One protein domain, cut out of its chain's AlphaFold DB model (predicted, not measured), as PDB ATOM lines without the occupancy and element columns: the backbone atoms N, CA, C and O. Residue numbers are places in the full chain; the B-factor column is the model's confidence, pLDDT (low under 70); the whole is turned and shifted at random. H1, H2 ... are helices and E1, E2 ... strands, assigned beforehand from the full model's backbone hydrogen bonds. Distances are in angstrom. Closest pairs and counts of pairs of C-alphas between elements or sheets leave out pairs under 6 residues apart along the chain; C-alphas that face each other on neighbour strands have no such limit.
ATOM      1  N   MET A 656       5.495 -53.461 -30.520       88.44
ATOM      2  CA  MET A 656       6.578 -53.087 -31.432       88.44
ATOM      3  C   MET A 656       6.846 -51.586 -31.353       88.44
ATOM      4  O   MET A 656       5.920 -50.790 -31.214       88.44
ATOM      5  N   ARG A 657       8.120 -51.197 -31.428       90.62
ATOM      6  CA  ARG A 657       8.529 -49.787 -31.470       90.62
ATOM      7  C   ARG A 657       8.305 -49.214 -32.862       90.62
ATOM      8  O   ARG A 657       8.525 -49.925 -33.843       90.62
ATOM      9  N   ILE A 658       7.942 -47.936 -32.960       88.69
ATOM     10  CA  ILE A 658       7.669 -47.297 -34.259       88.69
ATOM     11  C   ILE A 658       8.917 -47.323 -35.159       88.69
ATOM     12  O   ILE A 658       8.813 -47.681 -36.332       88.69
ATOM     13  N   CYS A 659      10.110 -47.062 -34.606       87.94
ATOM     14  CA  CYS A 659      11.370 -47.158 -35.359       87.94
ATOM     15  C   CYS A 659      11.609 -48.536 -35.996       87.94
ATOM     16  O   CYS A 659      12.170 -48.617 -37.082       87.94
ATOM     17  N   HIS A 660      11.177 -49.628 -35.355       85.69
ATOM     18  CA  HIS A 660      11.356 -50.964 -35.923       85.69
ATOM     19  C   HIS A 660      10.467 -51.188 -37.148       85.69
ATOM     20  O   HIS A 660      10.864 -51.923 -38.045       85.69
ATOM     21  N   VAL A 661       9.290 -50.555 -37.202       86.38
ATOM     22  CA  VAL A 661       8.413 -50.630 -38.376       86.38
ATOM     23  C   VAL A 661       8.975 -49.804 -39.532       86.38
ATOM     24  O   VAL A 661       8.934 -50.256 -40.669       86.38
ATOM     25  N   LEU A 662       9.572 -48.641 -39.244       85.81
ATOM     26  CA  LEU A 662      10.228 -47.805 -40.256       85.81
ATOM     27  C   LEU A 662      11.468 -48.447 -40.890       85.81
ATOM     28  O   LEU A 662      11.780 -48.145 -42.034       85.81
ATOM     29  N   ASN A 663      12.140 -49.362 -40.191       84.25
ATOM     30  CA  ASN A 663      13.266 -50.117 -40.751       84.25
ATOM     31  C   ASN A 663      12.833 -51.218 -41.740       84.25
ATOM     32  O   ASN A 663      13.675 -51.959 -42.241       84.25
ATOM     33  N   ASN A 664      11.534 -51.366 -42.009       83.44
ATOM     34  CA  ASN A 664      11.039 -52.330 -42.980       83.44
ATOM     35  C   ASN A 664      11.248 -51.807 -44.413       83.44
ATOM     36  O   ASN A 664      10.519 -50.932 -44.880       83.44
ATOM     37  N   GLU A 665      12.209 -52.381 -45.142       83.12
ATOM     38  CA  GLU A 665      12.525 -51.982 -46.524       83.12
ATOM     39  C   GLU A 665      11.321 -52.055 -47.470       83.12
ATOM     40  O   GLU A 665      11.216 -51.250 -48.395       83.12
ATOM     41  N   ARG A 666      10.395 -53.000 -47.257       83.31
ATOM     42  CA  ARG A 666       9.192 -53.121 -48.089       83.31
ATOM     43  C   ARG A 666       8.266 -51.927 -47.886       83.31
ATOM     44  O   ARG A 666       7.775 -51.385 -48.872       83.31
ATOM     45  N   LEU A 667       8.069 -51.506 -46.635       87.81
ATOM     46  CA  LEU A 667       7.295 -50.305 -46.311       87.81
ATOM     47  C   LEU A 667       7.898 -49.077 -47.000       87.81
ATOM     48  O   LEU A 667       7.187 -48.341 -47.679       87.81
ATOM     49  N   LEU A 668       9.215 -48.887 -46.867       88.62
ATOM     50  CA  LEU A 668       9.908 -47.765 -47.498       88.62
ATOM     51  C   LEU A 668       9.820 -47.831 -49.026       88.62
ATOM     52  O   LEU A 668       9.587 -46.812 -49.662       88.62
ATOM     53  N   ARG A 669       9.927 -49.018 -49.632       86.56
ATOM     54  CA  ARG A 669       9.782 -49.198 -51.084       86.56
ATOM     55  C   ARG A 669       8.382 -48.835 -51.582       86.56
ATOM     56  O   ARG A 669       8.275 -48.129 -52.578       86.56
ATOM     57  N   GLU A 670       7.333 -49.293 -50.898       86.75
ATOM     58  CA  GLU A 670       5.934 -48.987 -51.247       86.75
ATOM     59  C   GLU A 670       5.596 -47.496 -51.045       86.75
ATOM     60  O   GLU A 670       4.728 -46.960 -51.729       86.75
ATOM     61  N   LEU A 671       6.323 -46.804 -50.162       88.38
ATOM     62  CA  LEU A 671       6.236 -45.352 -49.970       88.38
ATOM     63  C   LEU A 671       7.209 -44.544 -50.851       88.38
ATOM     64  O   LEU A 671       7.207 -43.321 -50.760       88.38
ATOM     65  N   HIS A 672       8.023 -45.185 -51.699       87.94
ATOM     66  CA  HIS A 672       9.091 -44.554 -52.496       87.94
ATOM     67  C   HIS A 672      10.167 -43.807 -51.672       87.94
ATOM     68  O   HIS A 672      10.689 -42.769 -52.076       87.94
ATOM     69  N   LEU A 673      10.528 -44.367 -50.517       86.75
ATOM     70  CA  LEU A 673      11.506 -43.845 -49.554       86.75
ATOM     71  C   LEU A 673      12.745 -44.749 -49.385       86.75
ATOM     72  O   LEU A 673      13.445 -44.630 -48.387       86.75
ATOM     73  N   ILE A 674      13.024 -45.672 -50.315       85.81
ATOM     74  CA  ILE A 674      14.085 -46.686 -50.127       85.81
ATOM     75  C   ILE A 674      15.495 -46.085 -49.998       85.81
ATOM     76  O   ILE A 674      16.338 -46.650 -49.310       85.81
ATOM     77  N   ASP A 675      15.720 -44.923 -50.610       80.38
ATOM     78  CA  ASP A 675      17.009 -44.220 -50.602       80.38
ATOM     79  C   ASP A 675      17.164 -43.275 -49.399       80.38
ATOM     80  O   ASP A 675      18.152 -42.551 -49.298       80.38
ATOM     81  N   ILE A 676      16.179 -43.242 -48.495       81.44
ATOM     82  CA  ILE A 676      16.159 -42.328 -47.354       81.44
ATOM     83  C   ILE A 676      16.419 -43.107 -46.077       81.44
ATOM     84  O   ILE A 676      15.729 -44.070 -45.745       81.44
ATOM     85  N   SER A 677      17.410 -42.636 -45.326       81.94
ATOM     86  CA  SER A 677      17.688 -43.143 -43.990       81.94
ATOM     87  C   SER A 677      16.455 -42.958 -43.092       81.94
ATOM     88  O   SER A 677      15.961 -41.834 -42.981       81.94
ATOM     89  N   PRO A 678      15.992 -43.992 -42.364       80.94
ATOM     90  CA  PRO A 678      14.889 -43.869 -41.405       80.94
ATOM     91  C   PRO A 678      15.105 -42.779 -40.344       80.94
ATOM     92  O   PRO A 678      14.141 -42.268 -39.780       80.94
ATOM     93  N   ASN A 679      16.361 -42.404 -40.078       81.88
ATOM     94  CA  ASN A 679      16.704 -41.323 -39.150       81.88
ATOM     95  C   ASN A 679      16.381 -39.925 -39.701       81.88
ATOM     96  O   ASN A 679      16.216 -38.994 -38.914       81.88
ATOM     97  N   ASP A 680      16.271 -39.787 -41.024       83.69
ATOM     98  CA  ASP A 680      15.898 -38.541 -41.697       83.69
ATOM     99  C   ASP A 680      14.371 -38.428 -41.862       83.69
ATOM    100  O   ASP A 680      13.857 -37.398 -42.300       83.69
ATOM    101  N   CYS A 681      13.619 -39.467 -41.486       86.62
ATOM    102  CA  CYS A 681      12.165 -39.446 -41.456       86.62
ATOM    103  C   CYS A 681      11.657 -38.829 -40.148       86.62
ATOM    104  O   CYS A 681      11.950 -39.288 -39.045       86.62
ATOM    105  N   VAL A 682      10.811 -37.816 -40.280       88.81
ATOM    106  CA  VAL A 682      10.060 -37.209 -39.185       88.81
ATOM    107  C   VAL A 682       8.616 -37.667 -39.293       88.81
ATOM    108  O   VAL A 682       7.971 -37.481 -40.322       88.81
ATOM    109  N   LEU A 683       8.105 -38.280 -38.230       90.06
ATOM    110  CA  LEU A 683       6.727 -38.753 -38.187       90.06
ATOM    111  C   LEU A 683       5.805 -37.695 -37.598       90.06
ATOM    112  O   LEU A 683       6.068 -37.144 -36.530       90.06
ATOM    113  N   VAL A 684       4.690 -37.465 -38.276       89.62
ATOM    114  CA  VAL A 684       3.581 -36.637 -37.821       89.62
ATOM    115  C   VAL A 684       2.396 -37.557 -37.555       89.62
ATOM    116  O   VAL A 684       1.936 -38.266 -38.448       89.62
ATOM    117  N   LEU A 685       1.905 -37.575 -36.319       89.25
ATOM    118  CA  LEU A 685       0.706 -38.334 -35.968       89.25
ATOM    119  C   LEU A 685      -0.528 -37.601 -36.520       89.25
ATOM    120  O   LEU A 685      -0.781 -36.459 -36.142       89.25
ATOM    121  N   GLY A 686      -1.274 -38.252 -37.415       76.19
ATOM    122  CA  GLY A 686      -2.378 -37.680 -38.200       76.19
ATOM    123  C   GLY A 686      -3.717 -37.533 -37.468       76.19
ATOM    124  O   GLY A 686      -4.761 -37.528 -38.116       76.19
ATOM    125  N   GLU A 687      -3.716 -37.453 -36.136       70.62
ATOM    126  CA  GLU A 687      -4.932 -37.164 -35.363       70.62
ATOM    127  C   GLU A 687      -5.312 -35.671 -35.456       70.62
ATOM    128  O   GLU A 687      -4.587 -34.875 -36.048       70.62
ATOM    129  N   MET A 688      -6.442 -35.258 -34.855       61.38
ATOM    130  CA  MET A 688      -6.970 -33.876 -34.922       61.38
ATOM    131  C   MET A 688      -5.970 -32.766 -34.534       61.38
ATOM    132  O   MET A 688      -6.224 -31.599 -34.817       61.38
ATOM    133  N   ASN A 689      -4.839 -33.121 -33.920       70.06
ATOM    134  CA  ASN A 689      -3.699 -32.244 -33.701       70.06
ATOM    135  C   ASN A 689      -2.458 -32.896 -34.326       70.06
ATOM    136  O   ASN A 689      -1.877 -33.787 -33.704       70.06
ATOM    137  N   GLU A 690      -2.051 -32.458 -35.525       81.75
ATOM    138  CA  GLU A 690      -0.806 -32.902 -36.169       81.75
ATOM    139  C   GLU A 690       0.372 -32.680 -35.205       81.75
ATOM    140  O   GLU A 690       0.848 -31.560 -35.005       81.75
ATOM    141  N   ARG A 691       0.820 -33.755 -34.550       88.94
ATOM    142  CA  ARG A 691       1.932 -33.726 -33.596       88.94
ATOM    143  C   ARG A 691       3.151 -34.350 -34.249       88.94
ATOM    144  O   ARG A 691       3.138 -35.532 -34.585       88.94
ATOM    145  N   ILE A 692       4.219 -33.566 -34.362       89.88
ATOM    146  CA  ILE A 692       5.542 -34.072 -34.727       89.88
ATOM    147  C   ILE A 692       6.057 -34.943 -33.576       89.88
ATOM    148  O   ILE A 692       6.102 -34.503 -32.423       89.88
ATOM    149  N   LEU A 693       6.415 -36.186 -33.882       90.19
ATOM    150  CA  LEU A 693       6.966 -37.124 -32.915       90.19
ATOM    151  C   LEU A 693       8.451 -36.841 -32.696       90.19
ATOM    152  O   LEU A 693       9.227 -36.727 -33.645       90.19
ATOM    153  N   SER A 694       8.849 -36.749 -31.428       89.50
ATOM    154  CA  SER A 694      10.261 -36.691 -31.050       89.50
ATOM    155  C   SER A 694      10.955 -38.041 -31.280       89.50
ATOM    156  O   SER A 694      10.307 -39.079 -31.407       89.50
ATOM    157  N   GLN A 695      12.289 -38.068 -31.268       85.81
ATOM    158  CA  GLN A 695      13.043 -39.329 -31.347       85.81
ATOM    159  C   GLN A 695      12.705 -40.294 -30.197       85.81
ATOM    160  O   GLN A 695      12.683 -41.510 -30.393       85.81
ATOM    161  N   ASP A 696      12.388 -39.766 -29.013       87.75
ATOM    162  CA  ASP A 696      11.944 -40.585 -27.886       87.75
ATOM    163  C   ASP A 696      10.534 -41.143 -28.107       87.75
ATOM    164  O   ASP A 696      10.301 -42.304 -27.778       87.75
ATOM    165  N   ASP A 697       9.629 -40.379 -28.729       90.25
ATOM    166  CA  ASP A 697       8.298 -40.853 -29.135       90.25
ATOM    167  C   ASP A 697       8.405 -42.005 -30.156       90.25
ATOM    168  O   ASP A 697       7.776 -43.046 -29.993       90.25
ATOM    169  N   ILE A 698       9.277 -41.882 -31.166       88.44
ATOM    170  CA  ILE A 698       9.492 -42.924 -32.193       88.44
ATOM    171  C   ILE A 698      10.054 -44.228 -31.577       88.44
ATOM    172  O   ILE A 698       9.844 -45.330 -32.100       88.44
ATOM    173  N   ARG A 699      10.745 -44.139 -30.433       88.94
ATOM    174  CA  ARG A 699      11.250 -45.300 -29.677       88.94
ATOM    175  C   ARG A 699      10.195 -45.958 -28.787       88.94
ATOM    176  O   ARG A 699      10.457 -47.047 -28.267       88.94
ATOM    177  N   GLN A 700       9.030 -45.341 -28.600       91.19
ATOM    178  CA  GLN A 700       7.932 -45.934 -27.843       91.19
ATOM    179  C   GLN A 700       7.214 -47.026 -28.640       91.19
ATOM    180  O   GLN A 700       7.326 -47.131 -29.863       91.19
ATOM    181  N   SER A 701       6.477 -47.872 -27.920       91.31
ATOM    182  CA  SER A 701       5.637 -48.907 -28.514       91.31
ATOM    183  C   SER A 701       4.407 -48.310 -29.198       91.31
ATOM    184  O   SER A 701       3.769 -47.416 -28.644       91.31
ATOM    185  N   ILE A 702       4.015 -48.869 -30.344       90.31
ATOM    186  CA  ILE A 702       2.826 -48.473 -31.122       90.31
ATOM    187  C   ILE A 702       1.559 -48.481 -30.256       90.31
ATOM    188  O   ILE A 702       0.689 -47.631 -30.412       90.31
ATOM    189  N   GLY A 703       1.480 -49.399 -29.291       88.38
ATOM    190  CA  GLY A 703       0.391 -49.537 -28.328       88.38
ATOM    191  C   GLY A 703       0.083 -48.266 -27.537       88.38
ATOM    192  O   GLY A 703      -1.065 -48.076 -27.153       88.38
ATOM    193  N   ASN A 704       1.062 -47.374 -27.353       89.62
ATOM    194  CA  ASN A 704       0.869 -46.098 -26.655       89.62
ATOM    195  C   ASN A 704       0.031 -45.097 -27.464       89.62
ATOM    196  O   ASN A 704      -0.457 -44.121 -26.901       89.62
ATOM    197  N   TYR A 705      -0.128 -45.344 -28.765       88.44
ATOM    198  CA  TYR A 705      -0.857 -44.497 -29.706       88.44
ATOM    199  C   TYR A 705      -2.167 -45.146 -30.171       88.44
ATOM    200  O   TYR A 705      -2.870 -44.582 -31.001       88.44
ATOM    201  N   VAL A 706      -2.509 -46.340 -29.668       86.06
ATOM    202  CA  VAL A 706      -3.764 -47.015 -30.024       86.06
ATOM    203  C   VAL A 706      -4.919 -46.332 -29.301       86.06
ATOM    204  O   VAL A 706      -4.982 -46.331 -28.072       86.06
ATOM    205  N   ASN A 707      -5.862 -45.784 -30.067       79.94
ATOM    206  CA  ASN A 707      -7.081 -45.207 -29.515       79.94
ATOM    207  C   ASN A 707      -8.047 -46.311 -29.027       79.94
ATOM    208  O   ASN A 707      -8.042 -47.435 -29.530       79.94
ATOM    209  N   ILE A 708      -8.924 -45.978 -28.076       73.62
ATOM    210  CA  ILE A 708      -9.890 -46.888 -27.427       73.62
ATOM    211  C   ILE A 708     -10.804 -47.585 -28.454       73.62
ATOM    212  O   ILE A 708     -11.271 -48.699 -28.221       73.62
ATOM    213  N   ASN A 709     -11.013 -46.962 -29.616       77.00
ATOM    214  CA  ASN A 709     -11.885 -47.463 -30.676       77.00
ATOM    215  C   ASN A 709     -11.208 -48.451 -31.650       77.00
ATOM    216  O   ASN A 709     -11.864 -48.887 -32.591       77.00
ATOM    217  N   ASN A 710      -9.927 -48.814 -31.454       76.19
ATOM    218  CA  ASN A 710      -9.144 -49.650 -32.386       76.19
ATOM    219  C   ASN A 710      -9.111 -49.107 -33.836       76.19
ATOM    220  O   ASN A 710      -8.942 -49.872 -34.790       76.19
ATOM    221  N   GLU A 711      -9.269 -47.795 -34.022       85.12
ATOM    222  CA  GLU A 711      -9.053 -47.169 -35.328       85.12
ATOM    223  C   GLU A 711      -7.571 -47.275 -35.734       85.12
ATOM    224  O   GLU A 711      -6.698 -47.309 -34.856       85.12
ATOM    225  N   PRO A 712      -7.259 -47.360 -37.043       87.62
ATOM    226  CA  PRO A 712      -5.880 -47.404 -37.505       87.62
ATOM    227  C   PRO A 712      -5.102 -46.167 -37.051       87.62
ATOM    228  O   PRO A 712      -5.598 -45.046 -37.137       87.62
ATOM    229  N   ILE A 713      -3.860 -46.357 -36.613       90.56
ATOM    230  CA  ILE A 713      -2.976 -45.240 -36.264       90.56
ATOM    231  C   ILE A 713      -2.405 -44.667 -37.557       90.56
ATOM    232  O   ILE A 713      -1.793 -45.404 -38.324       90.56
ATOM    233  N   HIS A 714      -2.563 -43.369 -37.794       92.12
ATOM    234  CA  HIS A 714      -2.039 -42.715 -38.992       92.12
ATOM    235  C   HIS A 714      -0.732 -41.974 -38.687       92.12
ATOM    236  O   HIS A 714      -0.738 -40.977 -37.966       92.12
ATOM    237  N   PHE A 715       0.378 -42.420 -39.272       92.38
ATOM    238  CA  PHE A 715       1.650 -41.701 -39.274       92.38
ATOM    239  C   PHE A 715       1.929 -41.136 -40.664       92.38
ATOM    240  O   PHE A 715       2.154 -41.875 -41.619       92.38
ATOM    241  N   ARG A 716       1.963 -39.814 -40.779       92.12
ATOM    242  CA  ARG A 716       2.441 -39.130 -41.976       92.12
ATOM    243  C   ARG A 716       3.949 -38.942 -41.871       92.12
ATOM    244  O   ARG A 716       4.438 -38.411 -40.879       92.12
ATOM    245  N   ILE A 717       4.683 -39.379 -42.882       91.12
ATOM    246  CA  ILE A 717       6.131 -39.221 -42.969       91.12
ATOM    247  C   ILE A 717       6.439 -37.881 -43.640       91.12
ATOM    248  O   ILE A 717       5.873 -37.548 -44.680       91.12
ATOM    249  N   SER A 718       7.363 -37.133 -43.050       90.75
ATOM    250  CA  SER A 718       8.043 -35.994 -43.661       90.75
ATOM    251  C   SER A 718       9.543 -36.271 -43.679       90.75
ATOM    252  O   SER A 718      10.059 -36.970 -42.811       90.75
ATOM    253  N   ILE A 719      10.263 -35.726 -44.653       89.06
ATOM    254  CA  ILE A 719      11.716 -35.869 -44.756       89.06
ATOM    255  C   ILE A 719      12.362 -34.625 -44.173       89.06
ATOM    256  O   ILE A 719      12.018 -33.504 -44.542       89.06
ATOM    257  N   SER A 720      13.302 -34.828 -43.265       89.25
ATOM    258  CA  SER A 720      14.146 -33.776 -42.734       89.25
ATOM    259  C   SER A 720      15.364 -33.587 -43.630       89.25
ATOM    260  O   SER A 720      16.246 -34.439 -43.661       89.25
ATOM    261  N   ILE A 721      15.450 -32.436 -44.288       91.75
ATOM    262  CA  ILE A 721      16.669 -31.988 -44.956       91.75
ATOM    263  C   ILE A 721      17.518 -31.167 -43.996       91.75
ATOM    264  O   ILE A 721      17.009 -30.265 -43.328       91.75
ATOM    265  N   GLN A 722      18.823 -31.428 -43.997       92.50
ATOM    266  CA  GLN A 722      19.820 -30.601 -43.329       92.50
ATOM    267  C   GLN A 722      20.602 -29.773 -44.359       92.50
ATOM    268  O   GLN A 722      21.183 -30.317 -45.293       92.50
ATOM    269  N   ILE A 723      20.656 -28.459 -44.176       93.06
ATOM    270  CA  ILE A 723      21.400 -27.534 -45.031       93.06
ATOM    271  C   ILE A 723      22.450 -26.836 -44.176       93.06
ATOM    272  O   ILE A 723      22.113 -26.207 -43.181       93.06
ATOM    273  N   MET A 724      23.718 -26.953 -44.547       92.19
ATOM    274  CA  MET A 724      24.832 -26.308 -43.853       92.19
ATOM    275  C   MET A 724      25.261 -25.066 -44.626       92.19
ATOM    276  O   MET A 724      25.555 -25.160 -45.815       92.19
ATOM    277  N   LYS A 725      25.334 -23.904 -43.978       90.56
ATOM    278  CA  LYS A 725      25.979 -22.733 -44.590       90.56
ATOM    279  C   LYS A 725      27.477 -22.989 -44.747       90.56
ATOM    280  O   LYS A 725      28.119 -23.472 -43.816       90.56
ATOM    281  N   TYR A 726      28.023 -22.709 -45.926       87.75
ATOM    282  CA  TYR A 726      29.403 -23.069 -46.251       87.75
ATOM    283  C   TYR A 726      30.445 -22.309 -45.418       87.75
ATOM    284  O   TYR A 726      31.414 -22.909 -44.955       87.75
ATOM    285  N   ASP A 727      30.215 -21.018 -45.177       79.88
ATOM    286  CA  ASP A 727      31.157 -20.104 -44.524       79.88
ATOM    287  C   ASP A 727      31.224 -20.267 -42.998       79.88
ATOM    288  O   ASP A 727      32.310 -20.268 -42.423       79.88
ATOM    289  N   ASN A 728      30.081 -20.423 -42.329       80.81
ATOM    290  CA  ASN A 728      29.996 -20.451 -40.866       80.81
ATOM    291  C   ASN A 728      29.544 -21.804 -40.288       80.81
ATOM    292  O   ASN A 728      29.446 -21.936 -39.069       80.81
ATOM    293  N   GLN A 729      29.269 -22.798 -41.143       85.06
ATOM    294  CA  GLN A 729      28.814 -24.137 -40.749       85.06
ATOM    295  C   GLN A 729      27.531 -24.126 -39.898       85.06
ATOM    296  O   GLN A 729      27.288 -25.036 -39.105       85.06
ATOM    297  N   GLU A 730      26.682 -23.110 -40.045       87.44
ATOM    298  CA  GLU A 730      25.403 -23.046 -39.342       87.44
ATOM    299  C   GLU A 730      24.397 -24.028 -39.976       87.44
ATOM    300  O   GLU A 730      24.135 -23.940 -41.183       87.44
ATOM    301  N   PRO A 731      23.818 -24.963 -39.195       89.75
ATOM    302  CA  PRO A 731      22.838 -25.914 -39.695       89.75
ATOM    303  C   PRO A 731      21.441 -25.292 -39.779       89.75
ATOM    304  O   PRO A 731      20.946 -24.676 -38.838       89.75
ATOM    305  N   LEU A 732      20.757 -25.555 -40.884       90.69
ATOM    306  CA  LEU A 732      19.352 -25.254 -41.118       90.69
ATOM    307  C   LEU A 732      18.625 -26.576 -41.366       90.69
ATOM    308  O   LEU A 732      19.108 -27.425 -42.111       90.69
ATOM    309  N   GLN A 733      17.468 -26.765 -40.737       89.31
ATOM    310  CA  GLN A 733      16.670 -27.979 -40.896       89.31
ATOM    311  C   GLN A 733      15.321 -27.632 -41.518       89.31
ATOM    312  O   GLN A 733      14.615 -26.750 -41.027       89.31
ATOM    313  N   ILE A 734      14.962 -28.331 -42.593       90.31
ATOM    314  CA  ILE A 734      13.704 -28.129 -43.318       90.31
ATOM    315  C   ILE A 734      12.947 -29.446 -43.353       90.31
ATOM    316  O   ILE A 734      13.513 -30.488 -43.667       90.31
ATOM    317  N   LEU A 735      11.653 -29.397 -43.040       88.31
ATOM    318  CA  LEU A 735      10.766 -30.549 -43.135       88.31
ATOM    319  C   LEU A 735       9.996 -30.492 -44.446       88.31
ATOM    320  O   LEU A 735       9.291 -29.522 -44.720       88.31
ATOM    321  N   LEU A 736      10.110 -31.555 -45.230       88.94
ATOM    322  CA  LEU A 736       9.462 -31.681 -46.521       88.94
ATOM    323  C   LEU A 736       8.433 -32.794 -46.518       88.94
ATOM    324  O   LEU A 736       8.722 -33.942 -46.189       88.94
ATOM    325  N   SER A 737       7.235 -32.457 -46.976       84.19
ATOM    326  CA  SER A 737       6.136 -33.410 -47.129       84.19
ATOM    327  C   SER A 737       6.111 -34.093 -48.505       84.19
ATOM    328  O   SER A 737       5.235 -34.921 -48.739       84.19
ATOM    329  N   ASN A 738       6.999 -33.699 -49.429       85.06
ATOM    330  CA  ASN A 738       7.040 -34.133 -50.831       85.06
ATOM    331  C   ASN A 738       8.462 -33.952 -51.399       85.06
ATOM    332  O   ASN A 738       9.087 -32.924 -51.133       85.06
ATOM    333  N   ARG A 739       8.968 -34.927 -52.164       84.38
ATOM    334  CA  ARG A 739      10.282 -34.876 -52.837       84.38
ATOM    335  C   ARG A 739      10.236 -34.336 -54.255       84.38
ATOM    336  O   ARG A 739      11.272 -33.960 -54.792       84.38
ATOM    337  N   ASN A 740       9.065 -34.238 -54.865       86.88
ATOM    338  CA  ASN A 740       8.876 -33.566 -56.150       86.88
ATOM    339  C   ASN A 740       8.889 -32.034 -56.026       86.88
ATOM    340  O   ASN A 740       8.148 -31.353 -56.731       86.88
ATOM    341  N   ILE A 741       9.727 -31.507 -55.137       91.31
ATOM    342  CA  ILE A 741      10.054 -30.089 -55.070       91.31
ATOM    343  C   ILE A 741      11.379 -29.850 -55.788       91.31
ATOM    344  O   ILE A 741      12.247 -30.728 -55.829       91.31
ATOM    345  N   THR A 742      11.512 -28.671 -56.370       93.12
ATOM    346  CA  THR A 742      12.740 -28.234 -57.033       93.12
ATOM    347  C   THR A 742      13.726 -27.644 -56.023       93.12
ATOM    348  O   THR A 742      13.343 -27.275 -54.909       93.12
ATOM    349  N   ILE A 743      15.004 -27.534 -56.390       91.88
ATOM    350  CA  ILE A 743      15.989 -26.820 -55.564       91.88
ATOM    351  C   ILE A 743      15.579 -25.354 -55.364       91.88
ATOM    352  O   ILE A 743      15.772 -24.806 -54.279       91.88
ATOM    353  N   GLU A 744      14.937 -24.735 -56.358       90.62
ATOM    354  CA  GLU A 744      14.345 -23.399 -56.224       90.62
ATOM    355  C   GLU A 744      13.286 -23.328 -55.109       90.62
ATOM    356  O   GLU A 744      13.316 -22.413 -54.282       90.62
ATOM    357  N   ASP A 745      12.397 -24.319 -55.016       91.62
ATOM    358  CA  ASP A 745      11.399 -24.384 -53.941       91.62
ATOM    359  C   ASP A 745      12.063 -24.521 -52.561       91.62
ATOM    360  O   ASP A 745      11.625 -23.904 -51.586       91.62
ATOM    361  N   ILE A 746      13.157 -25.290 -52.465       91.19
ATOM    362  CA  ILE A 746      13.942 -25.404 -51.227       91.19
ATOM    363  C   ILE A 746      14.500 -24.035 -50.829       91.19
ATOM    364  O   ILE A 746      14.376 -23.650 -49.666       91.19
ATOM    365  N   PHE A 747      15.041 -23.260 -51.772       88.44
ATOM    366  CA  PHE A 747      15.511 -21.897 -51.504       88.44
ATOM    367  C   PHE A 747      14.424 -20.995 -50.922       88.44
ATOM    368  O   PHE A 747      14.672 -20.270 -49.955       88.44
ATOM    369  N   GLN A 748      13.204 -21.079 -51.456       88.62
ATOM    370  CA  GLN A 748      12.066 -20.318 -50.938       88.62
ATOM    371  C   GLN A 748      11.717 -20.708 -49.490       88.62
ATOM    372  O   GLN A 748      11.284 -19.858 -48.705       88.62
ATOM    373  N   LEU A 749      11.948 -21.968 -49.100       90.06
ATOM    374  CA  LEU A 749      11.714 -22.462 -47.739       90.06
ATOM    375  C   LEU A 749      12.791 -22.030 -46.729       90.06
ATOM    376  O   LEU A 749      12.455 -21.849 -45.556       90.06
ATOM    377  N   ILE A 750      14.049 -21.829 -47.146       88.31
ATOM    378  CA  ILE A 750      15.159 -21.450 -46.244       88.31
ATOM    379  C   ILE A 750      14.946 -20.043 -45.638       88.31
ATOM    380  O   ILE A 750      15.455 -19.748 -44.557       88.31
ATOM    381  N   LYS A 751      14.154 -19.168 -46.281       79.50
ATOM    382  CA  LYS A 751      13.876 -17.770 -45.865       79.50
ATOM    383  C   LYS A 751      15.115 -16.873 -45.672       79.50
ATOM    384  O   LYS A 751      14.967 -15.733 -45.232       79.50
ATOM    385  N   THR A 752      16.323 -17.333 -45.993       69.12
ATOM    386  CA  THR A 752      17.521 -16.484 -46.087       69.12
ATOM    387  C   THR A 752      17.504 -15.666 -47.374       69.12
ATOM    388  O   THR A 752      16.939 -16.097 -48.377       69.12
ATOM    389  N   SER A 753      18.142 -14.490 -47.366       65.75
ATOM    390  CA  SER A 753      18.270 -13.660 -48.566       65.75
ATOM    391  C   SER A 753      19.055 -14.405 -49.649       65.75
ATOM    392  O   SER A 753      20.266 -14.607 -49.514       65.75
ATOM    393  N   ILE A 754      18.362 -14.765 -50.732       73.12
ATOM    394  CA  ILE A 754      18.934 -15.315 -51.977       73.12
ATOM    395  C   ILE A 754      20.060 -14.406 -52.508       73.12
ATOM    396  O   ILE A 754      20.981 -14.868 -53.174       73.12
ATOM    397  N   ASP A 755      20.034 -13.121 -52.138       75.62
ATOM    398  CA  ASP A 755      21.054 -12.130 -52.480       75.62
ATOM    399  C   ASP A 755      22.467 -12.494 -51.989       75.62
ATOM    400  O   ASP A 755      23.444 -12.089 -52.613       75.62
ATOM    401  N   ILE A 756      22.585 -13.254 -50.891       84.06
ATOM    402  CA  ILE A 756      23.883 -13.680 -50.335       84.06
ATOM    403  C   ILE A 756      24.216 -15.091 -50.816       84.06
ATOM    404  O   ILE A 756      25.281 -15.329 -51.380       84.06
ATOM    405  N   TYR A 757      23.297 -16.030 -50.601       89.62
ATOM    406  CA  TYR A 757      23.499 -17.429 -50.943       89.62
ATOM    407  C   TYR A 757      22.716 -17.780 -52.194       89.62
ATOM    408  O   TYR A 757      21.492 -17.921 -52.152       89.62
ATOM    409  N   LYS A 758      23.437 -17.941 -53.300       90.56
ATOM    410  CA  LYS A 758      22.829 -18.202 -54.601       90.56
ATOM    411  C   LYS A 758      22.707 -19.682 -54.909       90.56
ATOM    412  O   LYS A 758      21.780 -20.067 -55.606       90.56
ATOM    413  N   TYR A 759      23.603 -20.523 -54.404       93.69
ATOM    414  CA  TYR A 759      23.703 -21.905 -54.861       93.69
ATOM    415  C   TYR A 759      23.523 -22.914 -53.734       93.69
ATOM    416  O   TYR A 759      23.885 -22.664 -52.585       93.69
ATOM    417  N   LEU A 760      22.926 -24.056 -54.075       94.31
ATOM    418  CA  LEU A 760      22.827 -25.211 -53.198       94.31
ATOM    419  C   LEU A 760      23.703 -26.310 -53.795       94.31
ATOM    420  O   LEU A 760      23.552 -26.653 -54.967       94.31
ATOM    421  N   ALA A 761      24.626 -26.843 -53.007       94.50
ATOM    422  CA  ALA A 761      25.456 -27.968 -53.396       94.50
ATOM    423  C   ALA A 761      25.036 -29.242 -52.666       94.50
ATOM    424  O   ALA A 761      24.631 -29.202 -51.500       94.50
ATOM    425  N   SER A 762      25.195 -30.387 -53.329       93.69
ATOM    426  CA  SER A 762      25.176 -31.689 -52.657       93.69
ATOM    427  C   SER A 762      26.256 -31.713 -51.574       93.69
ATOM    428  O   SER A 762      27.409 -31.349 -51.815       93.69
ATOM    429  N   ASN A 763      25.925 -32.176 -50.367       90.81
ATOM    430  CA  ASN A 763      26.957 -32.366 -49.352       90.81
ATOM    431  C   ASN A 763      27.897 -33.536 -49.687       90.81
ATOM    432  O   ASN A 763      29.040 -33.538 -49.226       90.81
ATOM    433  N   TYR A 764      27.427 -34.518 -50.459       88.19
ATOM    434  CA  TYR A 764      28.173 -35.723 -50.800       88.19
ATOM    435  C   TYR A 764      29.151 -35.516 -51.955       88.19
ATOM    436  O   TYR A 764      30.307 -35.915 -51.823       88.19
ATOM    437  N   SER A 765      28.709 -34.901 -53.056       90.00
ATOM    438  CA  SER A 765      29.541 -34.668 -54.245       90.00
ATOM    439  C   SER A 765      30.072 -33.244 -54.362       90.00
ATOM    440  O   SER A 765      30.875 -32.959 -55.246       90.00
ATOM    441  N   LYS A 766      29.623 -32.323 -53.499       93.94
ATOM    442  CA  LYS A 766      29.989 -30.895 -53.530       93.94
ATOM    443  C   LYS A 766      29.660 -30.194 -54.856       93.94
ATOM    444  O   LYS A 766      30.069 -29.053 -55.069       93.94
ATOM    445  N   LYS A 767      28.904 -30.843 -55.743       95.31
ATOM    446  CA  LYS A 767      28.405 -30.263 -56.985       95.31
ATOM    447  C   LYS A 767      27.247 -29.323 -56.687       95.31
ATOM    448  O   LYS A 767      26.375 -29.638 -55.881       95.31
ATOM    449  N   ILE A 768      27.240 -28.186 -57.371       95.56
ATOM    450  CA  ILE A 768      26.141 -27.228 -57.378       95.56
ATOM    451  C   ILE A 768      24.986 -27.809 -58.195       95.56
ATOM    452  O   ILE A 768      25.165 -28.190 -59.353       95.56
ATOM    453  N   LEU A 769      23.816 -27.863 -57.574       94.06
ATOM    454  CA  LEU A 769      22.601 -28.440 -58.134       94.06
ATOM    455  C   LEU A 769      21.894 -27.429 -59.044       94.06
ATOM    456  O   LEU A 769      21.972 -26.217 -58.812       94.06
ATOM    457  N   ASP A 770      21.203 -27.915 -60.076       91.88
ATOM    458  CA  ASP A 770      20.376 -27.045 -60.924       91.88
ATOM    459  C   ASP A 770      19.127 -26.617 -60.140       91.88
ATOM    460  O   ASP A 770      18.532 -27.410 -59.412       91.88
ATOM    461  N   TYR A 771      18.688 -25.370 -60.303       91.62
ATOM    462  CA  TYR A 771      17.448 -24.887 -59.694       91.62
ATOM    463  C   TYR A 771      16.237 -25.747 -60.056       91.62
ATOM    464  O   TYR A 771      15.383 -25.972 -59.201       91.62
ATOM    465  N   ASN A 772      16.185 -26.255 -61.290       92.19
ATOM    466  CA  ASN A 772      15.096 -27.104 -61.776       92.19
ATOM    467  C   ASN A 772      15.246 -28.574 -61.364       92.19
ATOM    468  O   ASN A 772      14.352 -29.387 -61.626       92.19
ATOM    469  N   GLU A 773      16.378 -28.940 -60.761       91.44
ATOM    470  CA  GLU A 773      16.617 -30.297 -60.298       91.44
ATOM    471  C   GLU A 773      15.635 -30.628 -59.177       91.44
ATOM    472  O   GLU A 773      15.402 -29.842 -58.255       91.44
ATOM    473  N   LYS A 774      14.998 -31.792 -59.284       91.06
ATOM    474  CA  LYS A 774      14.054 -32.253 -58.272       91.06
ATOM    475  C   LYS A 774      14.794 -33.031 -57.208       91.06
ATOM    476  O   LYS A 774      15.610 -33.894 -57.525       91.06
ATOM    477  N   LEU A 775      14.417 -32.821 -55.955       88.62
ATOM    478  CA  LEU A 775      14.959 -33.582 -54.834       88.62
ATOM    479  C   LEU A 775      14.683 -35.095 -54.950       88.62
ATOM    480  O   LEU A 775      15.443 -35.909 -54.431       88.62
ATOM    481  N   SER A 776      13.618 -35.500 -55.646       84.62
ATOM    482  CA  SER A 776      13.339 -36.908 -55.952       84.62
ATOM    483  C   SER A 776      14.425 -37.580 -56.799       84.62
ATOM    484  O   SER A 776      14.568 -38.797 -56.713       84.62
ATOM    485  N   ASN A 777      15.220 -36.812 -57.548       84.88
ATOM    486  CA  ASN A 777      16.340 -37.323 -58.342       84.88
ATOM    487  C   ASN A 777      17.654 -37.398 -57.544       84.88
ATOM    488  O   ASN A 777      18.635 -37.951 -58.034       84.88
ATOM    489  N   LEU A 778      17.684 -36.837 -56.333       83.81
ATOM    490  CA  LEU A 778      18.880 -36.716 -55.506       83.81
ATOM    491  C   LEU A 778      18.808 -37.680 -54.332       83.81
ATOM    492  O   LEU A 778      17.816 -37.694 -53.615       83.81
ATOM    493  N   ILE A 779      19.865 -38.450 -54.089       80.31
ATOM    494  CA  ILE A 779      19.928 -39.376 -52.943       80.31
ATOM    495  C   ILE A 779      20.155 -38.609 -51.625       80.31
ATOM    496  O   ILE A 779      19.784 -39.075 -50.550       80.31
ATOM    497  N   ASP A 780      20.725 -37.407 -51.698       83.00
ATOM    498  CA  ASP A 780      21.129 -36.644 -50.523       83.00
ATOM    499  C   ASP A 780      19.953 -36.009 -49.766       83.00
ATOM    500  O   ASP A 780      19.075 -35.364 -50.333       83.00
ATOM    501  N   THR A 781      20.005 -36.107 -48.439       88.62
ATOM    502  CA  THR A 781      19.192 -35.316 -47.495       88.62
ATOM    503  C   THR A 781      20.001 -34.184 -46.857       88.62
ATOM    504  O   THR A 781      19.496 -33.442 -46.012       88.62
ATOM    505  N   LYS A 782      21.273 -34.043 -47.255       92.50
ATOM    506  CA  LYS A 782      22.214 -33.057 -46.726       92.50
ATOM    507  C   LYS A 782      22.769 -32.193 -47.844       92.50
ATOM    508  O   LYS A 782      23.338 -32.708 -48.805       92.50
ATOM    509  N   PHE A 783      22.678 -30.885 -47.667       94.56
ATOM    510  CA  PHE A 783      23.106 -29.907 -48.659       94.56
ATOM    511  C   PHE A 783      23.969 -28.822 -48.035       94.56
ATOM    512  O   PHE A 783      24.031 -28.664 -46.815       94.56
ATOM    513  N   ILE A 784      24.635 -28.070 -48.898       93.81
ATOM    514  CA  ILE A 784      25.495 -26.955 -48.536       93.81
ATOM    515  C   ILE A 784      24.974 -25.712 -49.239       93.81
ATOM    516  O   ILE A 784      24.712 -25.743 -50.437       93.81
ATOM    517  N   LEU A 785      24.837 -24.625 -48.499       93.88
ATOM    518  CA  LEU A 785      24.415 -23.334 -49.013       93.88
ATOM    519  C   LEU A 785      25.655 -22.479 -49.325       93.88
ATOM    520  O   LEU A 785      26.461 -22.241 -48.426       93.88
ATOM    521  N   VAL A 786      25.810 -22.052 -50.583       93.12
ATOM    522  CA  VAL A 786      27.076 -21.557 -51.162       93.12
ATOM    523  C   VAL A 786      26.881 -20.198 -51.854       93.12
ATOM    524  O   VAL A 786      25.843 -19.948 -52.481       93.12
ATOM    525  N   LYS A 787      27.875 -19.309 -51.747       92.12
ATOM    526  CA  LYS A 787      27.922 -17.998 -52.426       92.12
ATOM    527  C   LYS A 787      28.488 -18.106 -53.848       92.12
ATOM    528  O   LYS A 787      28.945 -19.162 -54.268       92.12
ATOM    529  N   GLU A 788      28.435 -17.023 -54.625       89.94
ATOM    530  CA  GLU A 788      28.948 -17.015 -56.010       89.94
ATOM    531  C   GLU A 788      30.473 -17.151 -56.088       89.94
ATOM    532  O   GLU A 788      30.985 -17.823 -56.972       89.94
ATOM    533  N   ASP A 789      31.203 -16.525 -55.175       86.12
ATOM    534  CA  ASP A 789      32.667 -16.538 -55.084       86.12
ATOM    535  C   ASP A 789      33.229 -17.860 -54.526       86.12
ATOM    536  O   ASP A 789      34.429 -18.120 -54.594       86.12
ATOM    537  N   GLU A 790      32.352 -18.732 -54.027       90.38
ATOM    538  CA  GLU A 790      32.687 -20.020 -53.413       90.38
ATOM    539  C   GLU A 790      32.505 -21.211 -54.378       90.38
ATOM    540  O   GLU A 790      32.580 -22.374 -53.959       90.38
TER     541      GLU A 790
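Overview. This is residues 656 to 790 of the 1037 residues of the protein "Hypothetical protein" of Rotaria sordida (UniProt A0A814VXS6). Picture a rod whose spine is one long strand, E2, with different partners beside its two halves: E1 at one end, E3 and E5 at the other, and E4 beyond E5. Three short helices, H1, H3 and H4, gather loosely near the E1 end, H2 is off the sheet, H5 packs on the sheet near E3 and E4, and residues 706 to 712 stick out. The printed part has 135 residues with five named helices and five named strands, which follow along the chain as H1, H2, then E1, then H3, H4, then E2, E3, then H5, then E4 and E5; the class is mixed, helices and strands, with under half of the residues in named elements, and the strands make one branched sheet in which E1 and E2, E2 and E3, and E4 and E5 are antiparallel neighbours and E2 and E5 are parallel ones. It is only just loose, close to compact, with a radius of gyration of the C-alphas of 17.1 A and spans of 58 by 28 by 22 A.

Arrangement. Begin with E2, residues 713 to 725, in a strongly twisted sheet. E1, residues 681 to 685, is its antiparallel neighbour, with N 682 and O 718 within hydrogen-bond range at 2.8 A. On the same side of E2 is E5, residues 782 to 786, parallel to it, with N 783 and O 722 at 2.9 A. On the other side E3, residues 731 to 736, forms a hairpin with E2, with N 721 and O 734 at 2.8 A. E4, residues 759 to 762, forms a hairpin with E5, with N 761 and O 784 at 2.8 A. H5, residues 743 to 750, is on the sheet at a height of 6.5 A and only just over none of its strands, 2 of its 8 C-alphas falling on E2; its closest C-alphas to E3 are Ile 750 and Ile 734, 7.4 A apart. H1, residues 658 to 662, only grazes the sheet; H3, residues 695 to 698, and H4, residues 702 to 705, graze it too, each only just on it with 5 pairs of C-alphas within 10 A. H2, residues 665 to 670, is not on the sheet. In H1, H2 and H5 every O i to N i+4 pair is within hydrogen-bond range; H3 and H4 are too short for one, and their single O i to N i+3 pair is within range in H4 but not in H3.

Along the chain. Find C-alpha 658 at (7.669, -47.297, -34.259), where H1 begins. E1 measures 12.8 A. E2 runs 37.6 A from C-alpha 713 at (-2.976, -45.240, -36.264) to C-alpha 725 at (25.979, -22.733, -44.590). E3 measures 16.1 A, H5 10.8 A, E4 10.1 A and E5 13.3 A, ending at C-alpha 786 at (27.076, -21.557, -51.162).

Size, cuts and confidence. The C-alphas of Asn 709 and Asp 789, the two farthest apart, are 59.5 A apart. The printed part has no cut. The link from E4 to E5, residues 763 to 781, is long. Mean pLDDT of the printed part is 87.2, with residues 688, 752 and 753 under 70.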